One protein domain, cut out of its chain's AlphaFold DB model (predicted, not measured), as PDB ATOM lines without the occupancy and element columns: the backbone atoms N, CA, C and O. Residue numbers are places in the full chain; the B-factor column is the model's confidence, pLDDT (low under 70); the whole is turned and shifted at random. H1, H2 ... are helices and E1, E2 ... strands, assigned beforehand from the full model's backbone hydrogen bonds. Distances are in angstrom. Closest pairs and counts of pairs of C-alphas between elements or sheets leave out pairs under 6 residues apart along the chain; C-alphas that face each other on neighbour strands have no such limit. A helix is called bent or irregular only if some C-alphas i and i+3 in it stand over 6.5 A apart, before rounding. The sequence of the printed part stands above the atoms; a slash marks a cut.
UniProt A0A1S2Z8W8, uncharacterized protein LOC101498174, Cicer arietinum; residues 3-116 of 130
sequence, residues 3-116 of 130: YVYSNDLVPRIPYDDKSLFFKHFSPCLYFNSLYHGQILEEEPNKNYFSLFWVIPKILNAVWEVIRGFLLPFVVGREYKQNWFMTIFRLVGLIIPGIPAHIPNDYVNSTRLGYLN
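This is residues 3 to 116 of the 130 residues of the protein "uncharacterized protein LOC101498174" of Cicer arietinum (UniProt A0A1S2Z8W8). A small three-stranded sheet, with H3 crossing one of its faces, makes one part of this domain, and a helical hairpin of the long H1 and the shorter H2 lies off to the side of that sheet. The long unnamed stretch of residues 6 to 27 loops out beyond the sheet, and Ser 19 in it and Phe 73 in H1 have the two C-alphas farthest apart. The printed part has 114 residues, with three named strands followed by three named helices in the order E1 E2 E3 H1 H2 H3; the sheet order E1 E2 E3 is mixed. The class is mixed, helices and strands, though under half of the residues are in named elements. The whole is compact, with a radius of gyration of the C-alphas of 14.4 A, yet elongated in outline, spanning 47 by 29 by 21 A.

E1 is residues 3 to 5, with C-alpha 3 at (112.703, 113.614, 165.585), and is 6.6 A long. E2 is residues 28 to 31, 9.4 A, and E3 is residues 36 to 40, 12.8 A. H1, residues 51 to 74, runs 33.9 A from C-alpha 51 at (89.577, 123.465, 168.267); it has a kink of 42 degrees near residue 68 and is irregular, but only just: C-alphas 69 and 72 are 6.6 A apart. H2 is residues 83 to 91, 12.5 A. H3 is residues 103 to 112, 14.0 A, ending at C-alpha 112 at (116.559, 112.496, 178.976).

E2 is the inner strand. E1 and E2 are parallel at 32 degrees, with N 4 and O 29 3.0 A apart, within hydrogen-bond range. E2 and E3 form an antiparallel hairpin at 162 degrees, with N 28 and O 40 2.7 A apart. Residues 36 to 37 of E3 also pair, parallel, with residues 114 to 115. H3 is on one face of the sheet, making two layers, a helix layer over a strand layer, at a height over the sheet of 8.8 A. It lies over E2 and, only just, over E1 with 3 of its C-alphas, and runs across the strands at 82 degrees to E2 on the local plane. The closest C-alphas of E1 and H3 are those of Tyr 5 and Tyr 106, 6.6 A. H1 and H2 are not on the sheet. They form a helical hairpin and touch, H1 with residues 61 to 68 alone, closest at the C-alphas of Val 65 and Arg 89, 5.9 A, at a shallow tilt of 22 degrees, opposite ways. H1 and H3 are apart. In H2 and H3 every O i to N i+4 pair is within hydrogen-bond range; in H1, 14 of 20 are.

The C-alphas of Ser 19 and Phe 73 are 47.9 A apart. The printed part has no cut. The links E1 to E2 and H2 to H3 are long. Mean pLDDT of the printed part is 89.3; residues 15 to 20 are under 70.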
ATOM      1  N   TYR A   3     113.010 113.310 164.189       92.38
ATOM      2  CA  TYR A   3     112.703 113.614 165.585       92.38
ATOM      3  C   TYR A   3     111.526 114.576 165.636       92.38
ATOM      4  O   TYR A   3     111.522 115.573 164.920       92.38
ATOM      5  N   VAL A   4     110.544 114.279 166.481       94.69
ATOM      6  CA  VAL A   4     109.406 115.168 166.725       94.69
ATOM      7  C   VAL A   4     109.200 115.271 168.221       94.69
ATOM      8  O   VAL A   4     109.006 114.268 168.906       94.69
ATOM      9  N   TYR A   5     109.228 116.490 168.738       95.69
ATOM     10  CA  TYR A   5     109.022 116.729 170.155       95.69
ATOM     11  C   TYR A   5     107.622 117.298 170.412       95.69
ATOM     12  O   TYR A   5     107.241 118.331 169.867       95.69
ATOM     13  N   SER A   6     106.853 116.635 171.275       94.88
ATOM     14  CA  SER A   6     105.598 117.123 171.847       94.88
ATOM     15  C   SER A   6     104.663 117.690 170.761       94.88
ATOM     16  O   SER A   6     104.420 117.071 169.717       94.88
ATOM     17  N   ASN A   7     104.147 118.892 170.985       94.31
ATOM     18  CA  ASN A   7     103.268 119.604 170.070       94.31
ATOM     19  C   ASN A   7     104.020 120.439 169.019       94.31
ATOM     20  O   ASN A   7     103.434 121.395 168.533       94.31
ATOM     21  N   ASP A   8     105.275 120.126 168.667       93.81
ATOM     22  CA  ASP A   8     106.020 120.881 167.643       93.81
ATOM     23  C   ASP A   8     105.180 121.093 166.371       93.81
ATOM     24  O   ASP A   8     104.731 120.153 165.714       93.81
ATOM     25  N   LEU A   9     104.935 122.357 166.048       90.81
ATOM     26  CA  LEU A   9     104.105 122.743 164.922       90.81
ATOM     27  C   LEU A   9     104.730 122.363 163.572       90.81
ATOM     28  O   LEU A   9     104.001 122.009 162.648       90.81
ATOM     29  N   VAL A  10     106.056 122.452 163.446       90.69
ATOM     30  CA  VAL A  10     106.752 122.430 162.151       90.69
ATOM     31  C   VAL A  10     106.623 121.086 161.432       90.69
ATOM     32  O   VAL A  10     106.266 121.097 160.257       90.69
ATOM     33  N   PRO A  11     106.793 119.923 162.091       89.44
ATOM     34  CA  PRO A  11     106.581 118.629 161.446       89.44
ATOM     35  C   PRO A  11     105.129 118.358 161.050       89.44
ATOM     36  O   PRO A  11     104.864 117.315 160.481       89.44
ATOM     37  N   ARG A  12     104.177 119.231 161.401       87.75
ATOM     38  CA  ARG A  12     102.736 119.041 161.166       87.75
ATOM     39  C   ARG A  12     102.195 119.971 160.080       87.75
ATOM     40  O   ARG A  12     100.978 120.066 159.904       87.75
ATOM     41  N   ILE A  13     103.090 120.687 159.398       83.06
ATOM     42  CA  ILE A  13     102.772 121.565 158.278       83.06
ATOM     43  C   ILE A  13     103.662 121.239 157.065       83.06
ATOM     44  O   ILE A  13     104.839 120.930 157.244       83.06
ATOM     45  N   PRO A  14     103.142 121.355 155.831       77.31
ATOM     46  CA  PRO A  14     101.737 121.600 155.497       77.31
ATOM     47  C   PRO A  14     100.849 120.422 155.919       77.31
ATOM     48  O   PRO A  14     101.314 119.293 156.036       77.31
ATOM     49  N   TYR A  15      99.583 120.704 156.221       68.81
ATOM     50  CA  TYR A  15      98.648 119.672 156.667       68.81
ATOM     51  C   TYR A  15      98.463 118.639 155.560       68.81
ATOM     52  O   TYR A  15      98.519 118.983 154.377       68.81
ATOM     53  N   ASP A  16      98.188 117.402 155.963       64.75
ATOM     54  CA  ASP A  16      97.849 116.310 155.058       64.75
ATOM     55  C   ASP A  16      96.441 116.559 154.478       64.75
ATOM     56  O   ASP A  16      95.432 116.001 154.909       64.75
ATOM     57  N   ASP A  17      96.360 117.528 153.569       64.69
ATOM     58  CA  ASP A  17      95.208 117.785 152.724       64.69
ATOM     59  C   ASP A  17      95.408 117.023 151.412       64.69
ATOM     60  O   ASP A  17      96.501 117.005 150.837       64.69
ATOM     61  N   LYS A  18      94.326 116.434 150.895       64.06
ATOM     62  CA  LYS A  18      94.317 115.678 149.631       64.06
ATOM     63  C   LYS A  18      94.810 116.515 148.447       64.06
ATOM     64  O   LYS A  18      95.146 115.953 147.410       64.06
ATOM     65  N   SER A  19      94.822 117.839 148.594       62.88
ATOM     66  CA  SER A  19      95.308 118.797 147.605       62.88
ATOM     67  C   SER A  19      96.816 119.089 147.689       62.88
ATOM     68  O   SER A  19      97.395 119.527 146.697       62.88
ATOM     69  N   LEU A  20      97.458 118.856 148.844       67.12
ATOM     70  CA  LEU A  20      98.822 119.313 149.132       67.12
ATOM     71  C   LEU A  20      99.892 118.224 148.916       67.12
ATOM     72  O   LEU A  20     101.039 118.573 148.673       67.12
ATOM     73  N   PHE A  21      99.541 116.931 148.924       70.75
ATOM     74  CA  PHE A  21     100.431 115.791 148.594       70.75
ATOM     75  C   PHE A  21     101.796 115.756 149.321       70.75
ATOM     76  O   PHE A  21     102.753 115.161 148.822       70.75
ATOM     77  N   PHE A  22     101.920 116.363 150.504       73.88
ATOM     78  CA  PHE A  22     103.158 116.306 151.281       73.88
ATOM     79  C   PHE A  22     103.124 115.125 152.245       73.88
ATOM     80  O   PHE A  22     102.355 115.119 153.200       73.88
ATOM     81  N   LYS A  23     104.010 114.146 152.025       79.44
ATOM     82  CA  LYS A  23     104.245 113.048 152.968       79.44
ATOM     83  C   LYS A  23     105.683 113.075 153.459       79.44
ATOM     84  O   LYS A  23     106.630 113.104 152.670       79.44
ATOM     85  N   HIS A  24     105.853 113.029 154.774       83.44
ATOM     86  CA  HIS A  24     107.173 112.904 155.365       83.44
ATOM     87  C   HIS A  24     107.774 111.520 155.087       83.44
ATOM     88  O   HIS A  24     107.155 110.488 155.334       83.44
ATOM     89  N   PHE A  25     109.019 111.497 154.615       83.81
ATOM     90  CA  PHE A  25     109.787 110.265 154.461       83.81
ATOM     91  C   PHE A  25     110.407 109.837 155.802       83.81
ATOM     92  O   PHE A  25     110.811 110.685 156.597       83.81
ATOM     93  N   SER A  26     110.566 108.524 156.015       87.25
ATOM     94  CA  SER A  26     111.082 107.884 157.241       87.25
ATOM     95  C   SER A  26     110.139 107.948 158.462       87.25
ATOM     96  O   SER A  26     109.501 108.977 158.701       87.25
ATOM     97  N   PRO A  27     110.155 106.903 159.325       90.25
ATOM     98  CA  PRO A  27     109.454 106.921 160.607       90.25
ATOM     99  C   PRO A  27     109.824 108.121 161.485       90.25
ATOM    100  O   PRO A  27     110.969 108.608 161.471       90.25
ATOM    101  N   CYS A  28     108.838 108.546 162.266       91.88
ATOM    102  CA  CYS A  28     108.892 109.567 163.296       91.88
ATOM    103  C   CYS A  28     109.311 108.948 164.638       91.88
ATOM    104  O   CYS A  28     108.608 108.112 165.195       91.88
ATOM    105  N   LEU A  29     110.427 109.399 165.196       94.12
ATOM    106  CA  LEU A  29     110.768 109.206 166.598       94.12
ATOM    107  C   LEU A  29     110.165 110.361 167.401       94.12
ATOM    108  O   LEU A  29     110.715 111.465 167.448       94.12
ATOM    109  N   TYR A  30     108.999 110.110 167.985       94.69
ATOM    110  CA  TYR A  30     108.257 111.093 168.757       94.69
ATOM    111  C   TYR A  30     108.602 111.005 170.241       94.69
ATOM    112  O   TYR A  30     108.590 109.916 170.808       94.69
ATOM    113  N   PHE A  31     108.791 112.153 170.886       96.00
ATOM    114  CA  PHE A  31     108.885 112.274 172.340       96.00
ATOM    115  C   PHE A  31     107.745 113.133 172.880       96.00
ATOM    116  O   PHE A  31     107.477 114.199 172.336       96.00
ATOM    117  N   ASN A  32     107.081 112.717 173.959       95.12
ATOM    118  CA  ASN A  32     106.072 113.559 174.619       95.12
ATOM    119  C   ASN A  32     106.710 114.615 175.554       95.12
ATOM    120  O   ASN A  32     107.928 114.675 175.721       95.12
ATOM    121  N   SER A  33     105.880 115.430 176.215       94.56
ATOM    122  CA  SER A  33     106.323 116.458 177.172       94.56
ATOM    123  C   SER A  33     106.922 115.904 178.477       94.56
ATOM    124  O   SER A  33     107.379 116.679 179.313       94.56
ATOM    125  N   LEU A  34     106.943 114.581 178.663       94.81
ATOM    126  CA  LEU A  34     107.651 113.866 179.732       94.81
ATOM    127  C   LEU A  34     108.927 113.177 179.221       94.81
ATOM    128  O   LEU A  34     109.560 112.437 179.963       94.81
ATOM    129  N   TYR A  35     109.308 113.421 177.965       94.94
ATOM    130  CA  TYR A  35     110.409 112.757 177.269       94.94
ATOM    131  C   TYR A  35     110.230 111.242 177.070       94.94
ATOM    132  O   TYR A  35     111.197 110.539 176.802       94.94
ATOM    133  N   HIS A  36     109.006 110.711 177.111       95.19
ATOM    134  CA  HIS A  36     108.775 109.318 176.713       95.19
ATOM    135  C   HIS A  36     108.774 109.214 175.187       95.19
ATOM    136  O   HIS A  36     107.983 109.891 174.519       95.19
ATOM    137  N   GLY A  37     109.664 108.375 174.660       93.69
ATOM    138  CA  GLY A  37     109.862 108.142 173.236       93.69
ATOM    139  C   GLY A  37     108.986 107.020 172.678       93.69
ATOM    140  O   GLY A  37     108.756 106.006 173.339       93.69
ATOM    141  N   GLN A  38     108.551 107.177 171.428       93.19
ATOM    142  CA  GLN A  38     107.869 106.159 170.623       93.19
ATOM    143  C   GLN A  38     108.227 106.312 169.140       93.19
ATOM    144  O   GLN A  38     108.391 107.426 168.642       93.19
ATOM    145  N   ILE A  39     108.325 105.190 168.425       92.12
ATOM    146  CA  ILE A  39     108.491 105.172 166.970       92.12
ATOM    147  C   ILE A  39     107.103 105.074 166.345       92.12
ATOM    148  O   ILE A  39     106.343 104.163 166.655       92.12
ATOM    149  N   LEU A  40     106.784 106.018 165.472       90.12
ATOM    150  CA  LEU A  40     105.520 106.119 164.756       90.12
ATOM    151  C   LEU A  40     105.798 106.240 163.258       90.12
ATOM    152  O   LEU A  40     106.843 106.752 162.857       90.12
ATOM    153  N   GLU A  41     104.865 105.811 162.413       88.19
ATOM    154  CA  GLU A  41     104.968 106.068 160.970       88.19
ATOM    155  C   GLU A  41     104.915 107.582 160.688       88.19
ATOM    156  O   GLU A  41     105.755 108.127 159.967       88.19
ATOM    157  N   GLU A  42     103.994 108.277 161.359       87.25
ATOM    158  CA  GLU A  42     103.749 109.712 161.227       87.25
ATOM    159  C   GLU A  42     103.604 110.384 162.597       87.25
ATOM    160  O   GLU A  42     103.320 109.742 163.612       87.25
ATOM    161  N   GLU A  43     103.819 111.696 162.631       87.25
ATOM    162  CA  GLU A  43     103.662 112.512 163.826       87.25
ATOM    163  C   GLU A  43     102.228 112.440 164.389       87.25
ATOM    164  O   GLU A  43     101.241 112.460 163.647       87.25
ATOM    165  N   PRO A  44     102.070 112.360 165.721       85.88
ATOM    166  CA  PRO A  44     100.756 112.213 166.325       85.88
ATOM    167  C   PRO A  44      99.958 113.519 166.239       85.88
ATOM    168  O   PRO A  44     100.524 114.617 166.170       85.88
ATOM    169  N   ASN A  45      98.634 113.381 166.369       82.50
ATOM    170  CA  ASN A  45      97.642 114.451 166.253       82.50
ATOM    171  C   ASN A  45      97.528 115.031 164.829       82.50
ATOM    172  O   ASN A  45      97.794 116.211 164.609       82.50
ATOM    173  N   LYS A  46      97.059 114.205 163.879       74.62
ATOM    174  CA  LYS A  46      96.733 114.636 162.503       74.62
ATOM    175  C   LYS A  46      95.738 115.804 162.464       74.62
ATOM    176  O   LYS A  46      95.840 116.688 161.627       74.62
ATOM    177  N   ASN A  47      94.824 115.863 163.435       73.12
ATOM    178  CA  ASN A  47      93.849 116.945 163.593       73.12
ATOM    179  C   ASN A  47      94.406 118.125 164.402       73.12
ATOM    180  O   ASN A  47      93.673 118.727 165.189       73.12
ATOM    181  N   TYR A  48      95.690 118.466 164.233       73.75
ATOM    182  CA  TYR A  48      96.368 119.462 165.062       73.75
ATOM    183  C   TYR A  48      95.568 120.773 165.144       73.75
ATOM    184  O   TYR A  48      95.383 121.302 166.232       73.75
ATOM    185  N   PHE A  49      94.999 121.278 164.056       74.75
ATOM    186  CA  PHE A  49      94.273 122.559 164.062       74.75
ATOM    187  C   PHE A  49      92.813 122.480 164.533       74.75
ATOM    188  O   PHE A  49      92.114 123.489 164.540       74.75
ATOM    189  N   SER A  50      92.339 121.309 164.961       81.19
ATOM    190  CA  SER A  50      91.005 121.179 165.543       81.19
ATOM    191  C   SER A  50      90.914 121.915 166.882       81.19
ATOM    192  O   SER A  50      91.772 121.762 167.757       81.19
ATOM    193  N   LEU A  51      89.828 122.671 167.063       78.44
ATOM    194  CA  LEU A  51      89.577 123.465 168.267       78.44
ATOM    195  C   LEU A  51      89.526 122.596 169.537       78.44
ATOM    196  O   LEU A  51      89.998 123.011 170.593       78.44
ATOM    197  N   PHE A  52      89.045 121.352 169.423       81.00
ATOM    198  CA  PHE A  52      89.011 120.391 170.531       81.00
ATOM    199  C   PHE A  52      90.408 120.041 171.061       81.00
ATOM    200  O   PHE A  52      90.578 119.792 172.254       81.00
ATOM    201  N   TRP A  53      91.426 120.067 170.197       82.38
ATOM    202  CA  TRP A  53      92.806 119.767 170.573       82.38
ATOM    203  C   TRP A  53      93.562 120.977 171.134       82.38
ATOM    204  O   TRP A  53      94.713 120.826 171.543       82.38
ATOM    205  N   VAL A  54      92.946 122.159 171.217       85.88
ATOM    206  CA  VAL A  54      93.582 123.351 171.802       85.88
ATOM    207  C   VAL A  54      93.779 123.189 173.309       85.88
ATOM    208  O   VAL A  54      94.873 123.452 173.808       85.88
ATOM    209  N   ILE A  55      92.773 122.684 174.033       88.12
ATOM    210  CA  ILE A  55      92.839 122.535 175.496       88.12
ATOM    211  C   ILE A  55      94.000 121.612 175.920       88.12
ATOM    212  O   ILE A  55      94.840 122.057 176.706       88.12
ATOM    213  N   PRO A  56      94.150 120.382 175.375       90.94
ATOM    214  CA  PRO A  56      95.291 119.523 175.702       90.94
ATOM    215  C   PRO A  56      96.657 120.159 175.414       90.94
ATOM    216  O   PRO A  56      97.638 119.873 176.101       90.94
ATOM    217  N   LYS A  57      96.752 121.024 174.400       91.44
ATOM    218  CA  LYS A  57      98.008 121.704 174.071       91.44
ATOM    219  C   LYS A  57      98.332 122.836 175.026       91.44
ATOM    220  O   LYS A  57      99.494 122.978 175.382       91.44
ATOM    221  N   ILE A  58      97.331 123.600 175.463       92.31
ATOM    222  CA  ILE A  58      97.515 124.621 176.500       92.31
ATOM    223  C   ILE A  58      97.950 123.950 177.806       92.31
ATOM    224  O   ILE A  58      98.921 124.391 178.412       92.31
ATOM    225  N   LEU A  59      97.310 122.842 178.201       94.62
ATOM    226  CA  LEU A  59      97.724 122.074 179.382       94.62
ATOM    227  C   LEU A  59      99.173 121.582 179.264       94.62
ATOM    228  O   LEU A  59      99.946 121.726 180.209       94.62
ATOM    229  N   ASN A  60      99.569 121.072 178.092       95.31
ATOM    230  CA  ASN A  60     100.967 120.728 177.829       95.31
ATOM    231  C   ASN A  60     101.889 121.951 177.915       95.31
ATOM    232  O   ASN A  60     102.929 121.861 178.552       95.31
ATOM    233  N   ALA A  61     101.525 123.092 177.331       95.06
ATOM    234  CA  ALA A  61     102.345 124.301 177.373       95.06
ATOM    235  C   ALA A  61     102.543 124.811 178.814       95.06
ATOM    236  O   ALA A  61     103.665 125.136 179.202       95.06
ATOM    237  N   VAL A  62     101.487 124.797 179.637       96.50
ATOM    238  CA  VAL A  62     101.566 125.106 181.077       96.50
ATOM    239  C   VAL A  62     102.504 124.130 181.783       96.50
ATOM    240  O   VAL A  62     103.392 124.552 182.527       96.50
ATOM    241  N   TRP A  63     102.351 122.831 181.522       96.50
ATOM    242  CA  TRP A  63     103.232 121.813 182.084       96.50
ATOM    243  C   TRP A  63     104.696 122.031 181.692       96.50
ATOM    244  O   TRP A  63     105.580 121.925 182.535       96.50
ATOM    245  N   GLU A  64     104.976 122.388 180.441       95.75
ATOM    246  CA  GLU A  64     106.336 122.639 179.967       95.75
ATOM    247  C   GLU A  64     106.979 123.873 180.607       95.75
ATOM    248  O   GLU A  64     108.180 123.851 180.883       95.75
ATOM    249  N   VAL A  65     106.198 124.920 180.903       96.19
ATOM    250  CA  VAL A  65     106.672 126.057 181.710       96.19
ATOM    251  C   VAL A  65     107.094 125.567 183.095       96.19
ATOM    252  O   VAL A  65     108.232 125.801 183.496       96.19
ATOM    253  N   ILE A  66     106.213 124.849 183.800       96.81
ATOM    254  CA  ILE A  66     106.477 124.339 185.157       96.81
ATOM    255  C   ILE A  66     107.705 123.420 185.151       96.81
ATOM    256  O   ILE A  66     108.656 123.622 185.908       96.81
ATOM    257  N   ARG A  67     107.719 122.435 184.253       95.94
ATOM    258  CA  ARG A  67     108.789 121.447 184.133       95.94
ATOM    259  C   ARG A  67     110.133 122.086 183.794       95.94
ATOM    260  O   ARG A  67     111.139 121.655 184.348       95.94
ATOM    261  N   GLY A  68     110.167 123.126 182.960       94.38
ATOM    262  CA  GLY A  68     111.395 123.868 182.655       94.38
ATOM    263  C   GLY A  68     112.089 124.439 183.898       94.38
ATOM    264  O   GLY A  68     113.320 124.456 183.963       94.38
ATOM    265  N   PHE A  69     111.317 124.842 184.914       95.94
ATOM    266  CA  PHE A  69     111.857 125.288 186.202       95.94
ATOM    267  C   PHE A  69     112.185 124.133 187.153       95.94
ATOM    268  O   PHE A  69     113.105 124.271 187.953       95.94
ATOM    269  N   LEU A  70     111.485 122.998 187.063       96.50
ATOM    270  CA  LEU A  70     111.745 121.820 187.902       96.50
ATOM    271  C   LEU A  70     112.969 121.005 187.453       96.50
ATOM    272  O   LEU A  70     113.681 120.464 188.297       96.50
ATOM    273  N   LEU A  71     113.246 120.930 186.147       95.81
ATOM    274  CA  LEU A  71     114.353 120.150 185.575       95.81
ATOM    275  C   LEU A  71     115.719 120.382 186.245       95.81
ATOM    276  O   LEU A  71     116.361 119.389 186.591       95.81
ATOM    277  N   PRO A  72     116.172 121.630 186.493       96.56
ATOM    278  CA  PRO A  72     117.447 121.850 187.168       96.56
ATOM    279  C   PRO A  72     117.539 121.302 188.600       96.56
ATOM    280  O   PRO A  72     118.651 121.122 189.096       96.56
ATOM    281  N   PHE A  73     116.405 121.032 189.254       96.88
ATOM    282  CA  PHE A  73     116.350 120.450 190.599       96.88
ATOM    283  C   PHE A  73     116.196 118.927 190.585       96.88
ATOM    284  O   PHE A  73     116.725 118.262 191.469       96.88
ATOM    285  N   VAL A  74     115.467 118.382 189.607       95.75
ATOM    286  CA  VAL A  74     115.165 116.942 189.525       95.75
ATOM    287  C   VAL A  74     116.254 116.168 188.787       95.75
ATOM    288  O   VAL A  74     116.572 115.047 189.166       95.75
ATOM    289  N   VAL A  75     116.813 116.752 187.726       95.50
ATOM    290  CA  VAL A  75     117.722 116.057 186.807       95.50
ATOM    291  C   VAL A  75     119.157 116.548 186.967       95.50
ATOM    292  O   VAL A  75     120.070 115.739 187.091       95.50
ATOM    293  N   GLY A  76     119.365 117.865 186.984       96.38
ATOM    294  CA  GLY A  76     120.704 118.444 187.092       96.38
ATOM    295  C   GLY A  76     120.760 119.898 186.637       96.38
ATOM    296  O   GLY A  76     120.014 120.321 185.752       96.38
ATOM    297  N   ARG A  77     121.658 120.690 187.237       95.69
ATOM    298  CA  ARG A  77     121.760 122.146 187.011       95.69
ATOM    299  C   ARG A  77     122.034 122.530 185.552       95.69
ATOM    300  O   ARG A  77     121.710 123.645 185.150       95.69
ATOM    301  N   GLU A  78     122.597 121.627 184.763       94.12
ATOM    302  CA  GLU A  78     122.842 121.760 183.326       94.12
ATOM    303  C   GLU A  78     121.558 121.845 182.486       94.12
ATOM    304  O   GLU A  78     121.587 122.415 181.397       94.12
ATOM    305  N   TYR A  79     120.423 121.368 183.007       94.56
ATOM    306  CA  TYR A  79     119.105 121.477 182.367       94.56
ATOM    307  C   TYR A  79     118.374 122.774 182.725       94.56
ATOM    308  O   TYR A  79     117.173 122.913 182.479       94.56
ATOM    309  N   LYS A  80     119.075 123.742 183.328       93.81
ATOM    310  CA  LYS A  80     118.494 125.039 183.658       93.81
ATOM    311  C   LYS A  80     118.026 125.750 182.392       93.81
ATOM    312  O   LYS A  80     118.814 126.100 181.515       93.81
ATOM    313  N   GLN A  81     116.734 126.047 182.358       92.62
ATOM    314  CA  GLN A  81     116.147 126.859 181.310       92.62
ATOM    315  C   GLN A  81     116.657 128.306 181.383       92.62
ATOM    316  O   GLN A  81     116.699 128.919 182.453       92.62
ATOM    317  N   ASN A  82     117.047 128.864 180.239       91.88
ATOM    318  CA  ASN A  82     117.451 130.264 180.137       91.88
ATOM    319  C   ASN A  82     116.233 131.188 179.921       91.88
ATOM    320  O   ASN A  82     115.137 130.741 179.584       91.88
ATOM    321  N   TRP A  83     116.432 132.498 180.094       92.88
ATOM    322  CA  TRP A  83     115.367 133.496 179.931       92.88
ATOM    323  C   TRP A  83     114.743 133.509 178.534       92.88
ATOM    324  O   TRP A  83     113.536 133.696 178.417       92.88
ATOM    325  N   PHE A  84     115.544 133.263 177.496       93.00
ATOM    326  CA  PHE A  84     115.057 133.174 176.122       93.00
ATOM    327  C   PHE A  84     114.006 132.064 175.986       93.00
ATOM    328  O   PHE A  84     112.871 132.335 175.603       93.00
ATOM    329  N   MET A  85     114.332 130.838 176.406       93.62
ATOM    330  CA  MET A  85     113.395 129.713 176.396       93.62
ATOM    331  C   MET A  85     112.158 129.995 177.253       93.62
ATOM    332  O   MET A  85     111.049 129.669 176.844       93.62
ATOM    333  N   THR A  86     112.324 130.633 178.416       94.38
ATOM    334  CA  THR A  86     111.197 131.005 179.284       94.38
ATOM    335  C   THR A  86     110.207 131.920 178.574       94.38
ATOM    336  O   THR A  86     109.013 131.633 178.596       94.38
ATOM    337  N   ILE A  87     110.679 132.971 177.897       93.81
ATOM    338  CA  ILE A  87     109.808 133.879 177.136       93.81
ATOM    339  C   ILE A  87     109.059 133.108 176.044       93.81
ATOM    340  O   ILE A  87     107.841 133.237 175.936       93.81
ATOM    341  N   PHE A  88     109.752 132.253 175.287       94.00
ATOM    342  CA  PHE A  88     109.102 131.437 174.259       94.00
ATOM    343  C   PHE A  88     108.043 130.507 174.850       94.00
ATOM    344  O   PHE A  88     106.934 130.457 174.327       94.00
ATOM    345  N   ARG A  89     108.313 129.825 175.970       94.81
ATOM    346  CA  ARG A  89     107.299 128.977 176.616       94.81
ATOM    347  C   ARG A  89     106.073 129.768 177.077       94.81
ATOM    348  O   ARG A  89     104.964 129.259 176.942       94.81
ATOM    349  N   LEU A  90     106.246 131.009 177.539       94.44
ATOM    350  CA  LEU A  90     105.121 131.893 177.868       94.44
ATOM    351  C   LEU A  90     104.306 132.271 176.621       94.44
ATOM    352  O   LEU A  90     103.080 132.226 176.667       94.44
ATOM    353  N   VAL A  91     104.956 132.556 175.487       92.06
ATOM    354  CA  VAL A  91     104.266 132.741 174.190       92.06
ATOM    355  C   VAL A  91     103.515 131.468 173.777       92.06
ATOM    356  O   VAL A  91     102.405 131.539 173.249       92.06
ATOM    357  N   GLY A  92     104.070 130.296 174.091       90.88
ATOM    358  CA  GLY A  92     103.446 128.990 173.876       90.88
ATOM    359  C   GLY A  92     102.113 128.774 174.588       90.88
ATOM    360  O   GLY A  92     101.354 127.900 174.178       90.88
ATOM    361  N   LEU A  93     101.801 129.563 175.620       93.50
ATOM    362  CA  LEU A  93     100.491 129.532 176.275       93.50
ATOM    363  C   LEU A  93      99.390 130.122 175.380       93.50
ATOM    364  O   LEU A  93      98.232 129.733 175.507       93.50
ATOM    365  N   ILE A  94      99.755 131.032 174.472       89.88
ATOM    366  CA  ILE A  94      98.852 131.643 173.488       89.88
ATOM    367  C   ILE A  94      98.852 130.818 172.200       89.88
ATOM    368  O   ILE A  94      97.791 130.513 171.659       89.88
ATOM    369  N   ILE A  95     100.043 130.441 171.718       87.44
ATOM    370  CA  ILE A  95     100.218 129.665 170.483       87.44
ATOM    371  C   ILE A  95     101.014 128.390 170.793       87.44
ATOM    372  O   ILE A  95     102.244 128.364 170.657       87.44
ATOM    373  N   PRO A  96     100.332 127.311 171.215       85.31
ATOM    374  CA  PRO A  96     101.001 126.067 171.551       85.31
ATOM    375  C   PRO A  96     101.722 125.451 170.352       85.31
ATOM    376  O   PRO A  96     101.215 125.440 169.227       85.31
ATOM    377  N   GLY A  97     102.896 124.882 170.616       87.56
ATOM    378  CA  GLY A  97     103.696 124.158 169.628       87.56
ATOM    379  C   GLY A  97     104.843 124.944 169.002       87.56
ATOM    380  O   GLY A  97     105.792 124.321 168.540       87.56
ATOM    381  N   ILE A  98     104.836 126.282 169.062       89.31
ATOM    382  CA  ILE A  98     106.004 127.084 168.648       89.31
ATOM    383  C   ILE A  98     107.230 126.789 169.531       89.31
ATOM    384  O   ILE A  98     108.300 126.524 168.987       89.31
ATOM    385  N   PRO A  99     107.126 126.775 170.877       92.38
ATOM    386  CA  PRO A  99     108.310 126.574 171.718       92.38
ATOM    387  C   PRO A  99     108.885 125.163 171.613       92.38
ATOM    388  O   PRO A  99     110.085 124.985 171.774       92.38
ATOM    389  N   ALA A 100     108.036 124.183 171.291       92.75
ATOM    390  CA  ALA A 100     108.431 122.793 171.101       92.75
ATOM    391  C   ALA A 100     109.375 122.598 169.897       92.75
ATOM    392  O   ALA A 100     110.057 121.580 169.828       92.75
ATOM    393  N   HIS A 101     109.458 123.577 168.988       92.50
ATOM    394  CA  HIS A 101     110.414 123.566 167.882       92.50
ATOM    395  C   HIS A 101     111.819 124.059 168.267       92.50
ATOM    396  O   HIS A 101     112.757 123.999 167.472       92.50
ATOM    397  N   ILE A 102     112.004 124.593 169.476       92.50
ATOM    398  CA  ILE A 102     113.275 125.214 169.837       92.50
ATOM    399  C   ILE A 102     114.312 124.126 170.188       92.50
ATOM    400  O   ILE A 102     113.992 123.198 170.936       92.50
ATOM    401  N   PRO A 103     115.583 124.232 169.733       92.25
ATOM    402  CA  PRO A 103     116.570 123.150 169.840       92.25
ATOM    403  C   PRO A 103     116.795 122.569 171.240       92.25
ATOM    404  O   PRO A 103     117.182 121.410 171.364       92.25
ATOM    405  N   ASN A 104     116.560 123.343 172.303       93.12
ATOM    406  CA  ASN A 104     116.715 122.857 173.674       93.12
ATOM    407  C   ASN A 104     115.831 121.633 173.959       93.12
ATOM    408  O   ASN A 104     116.289 120.707 174.618       93.12
ATOM    409  N   ASP A 105     114.605 121.597 173.435       93.12
ATOM    410  CA  ASP A 105     113.691 120.477 173.664       93.12
ATOM    411  C   ASP A 105     114.127 119.212 172.896       93.12
ATOM    412  O   ASP A 105     114.007 118.096 173.405       93.12
ATOM    413  N   TYR A 106     114.753 119.369 171.726       93.25
ATOM    414  CA  TYR A 106     115.404 118.274 170.991       93.25
ATOM    415  C   TYR A 106     116.646 117.738 171.719       93.25
ATOM    416  O   TYR A 106     116.846 116.528 171.847       93.25
ATOM    417  N   VAL A 107     117.477 118.634 172.253       94.50
ATOM    418  CA  VAL A 107     118.638 118.243 173.065       94.50
ATOM    419  C   VAL A 107     118.188 117.535 174.342       94.50
ATOM    420  O   VAL A 107     118.750 116.508 174.709       94.50
ATOM    421  N   ASN A 108     117.149 118.029 175.010       94.75
ATOM    422  CA  ASN A 108     116.661 117.392 176.226       94.75
ATOM    423  C   ASN A 108     115.984 116.051 175.937       94.75
ATOM    424  O   ASN A 108     116.222 115.103 176.673       94.75
ATOM    425  N   SER A 109     115.191 115.929 174.869       93.88
ATOM    426  CA  SER A 109     114.566 114.649 174.499       93.88
ATOM    427  C   SER A 109     115.589 113.586 174.108       93.88
ATOM    428  O   SER A 109     115.416 112.426 174.457       93.88
ATOM    429  N   THR A 110     116.695 113.963 173.466       92.75
ATOM    430  CA  THR A 110     117.784 113.016 173.165       92.75
ATOM    431  C   THR A 110     118.609 112.624 174.391       92.75
ATOM    432  O   THR A 110     119.137 111.517 174.429       92.75
ATOM    433  N   ARG A 111     118.724 113.500 175.397       95.06
ATOM    434  CA  ARG A 111     119.498 113.237 176.625       95.06
ATOM    435  C   ARG A 111     118.707 112.548 177.733       95.06
ATOM    436  O   ARG A 111     119.267 111.742 178.464       95.06
ATOM    437  N   LEU A 112     117.443 112.929 177.891       95.44
ATOM    438  CA  LEU A 112     116.559 112.496 178.976       95.44
ATOM    439  C   LEU A 112     115.515 111.494 178.519       95.44
ATOM    440  O   LEU A 112     114.853 110.878 179.353       95.44
ATOM    441  N   GLY A 113     115.324 111.373 177.210       93.31
ATOM    442  CA  GLY A 113     114.327 110.481 176.679       93.31
ATOM    443  C   GLY A 113     114.734 109.031 176.826       93.31
ATOM    444  O   GLY A 113     115.893 108.660 176.655       93.31
ATOM    445  N   TYR A 114     113.738 108.203 177.094       90.62
ATOM    446  CA  TYR A 114     113.855 106.760 176.986       90.62
ATOM    447  C   TYR A 114     112.771 106.254 176.040       90.62
ATOM    448  O   TYR A 114     111.686 106.833 175.933       90.62
ATOM    449  N   LEU A 115     113.091 105.198 175.303       88.94
ATOM    450  CA  LEU A 115     112.171 104.581 174.363       88.94
ATOM    451  C   LEU A 115     111.331 103.550 175.116       88.94
ATOM    452  O   LEU A 115     111.888 102.714 175.823       88.94
ATOM    453  N   ASN A 116     110.006 103.593 174.978       76.94
ATOM    454  CA  ASN A 116     109.177 102.515 175.514       76.94
ATOM    455  C   ASN A 116     109.519 101.197 174.792       76.94
ATOM    456  O   ASN A 116     109.426 101.126 173.567       76.94
TER     457      ASN A 116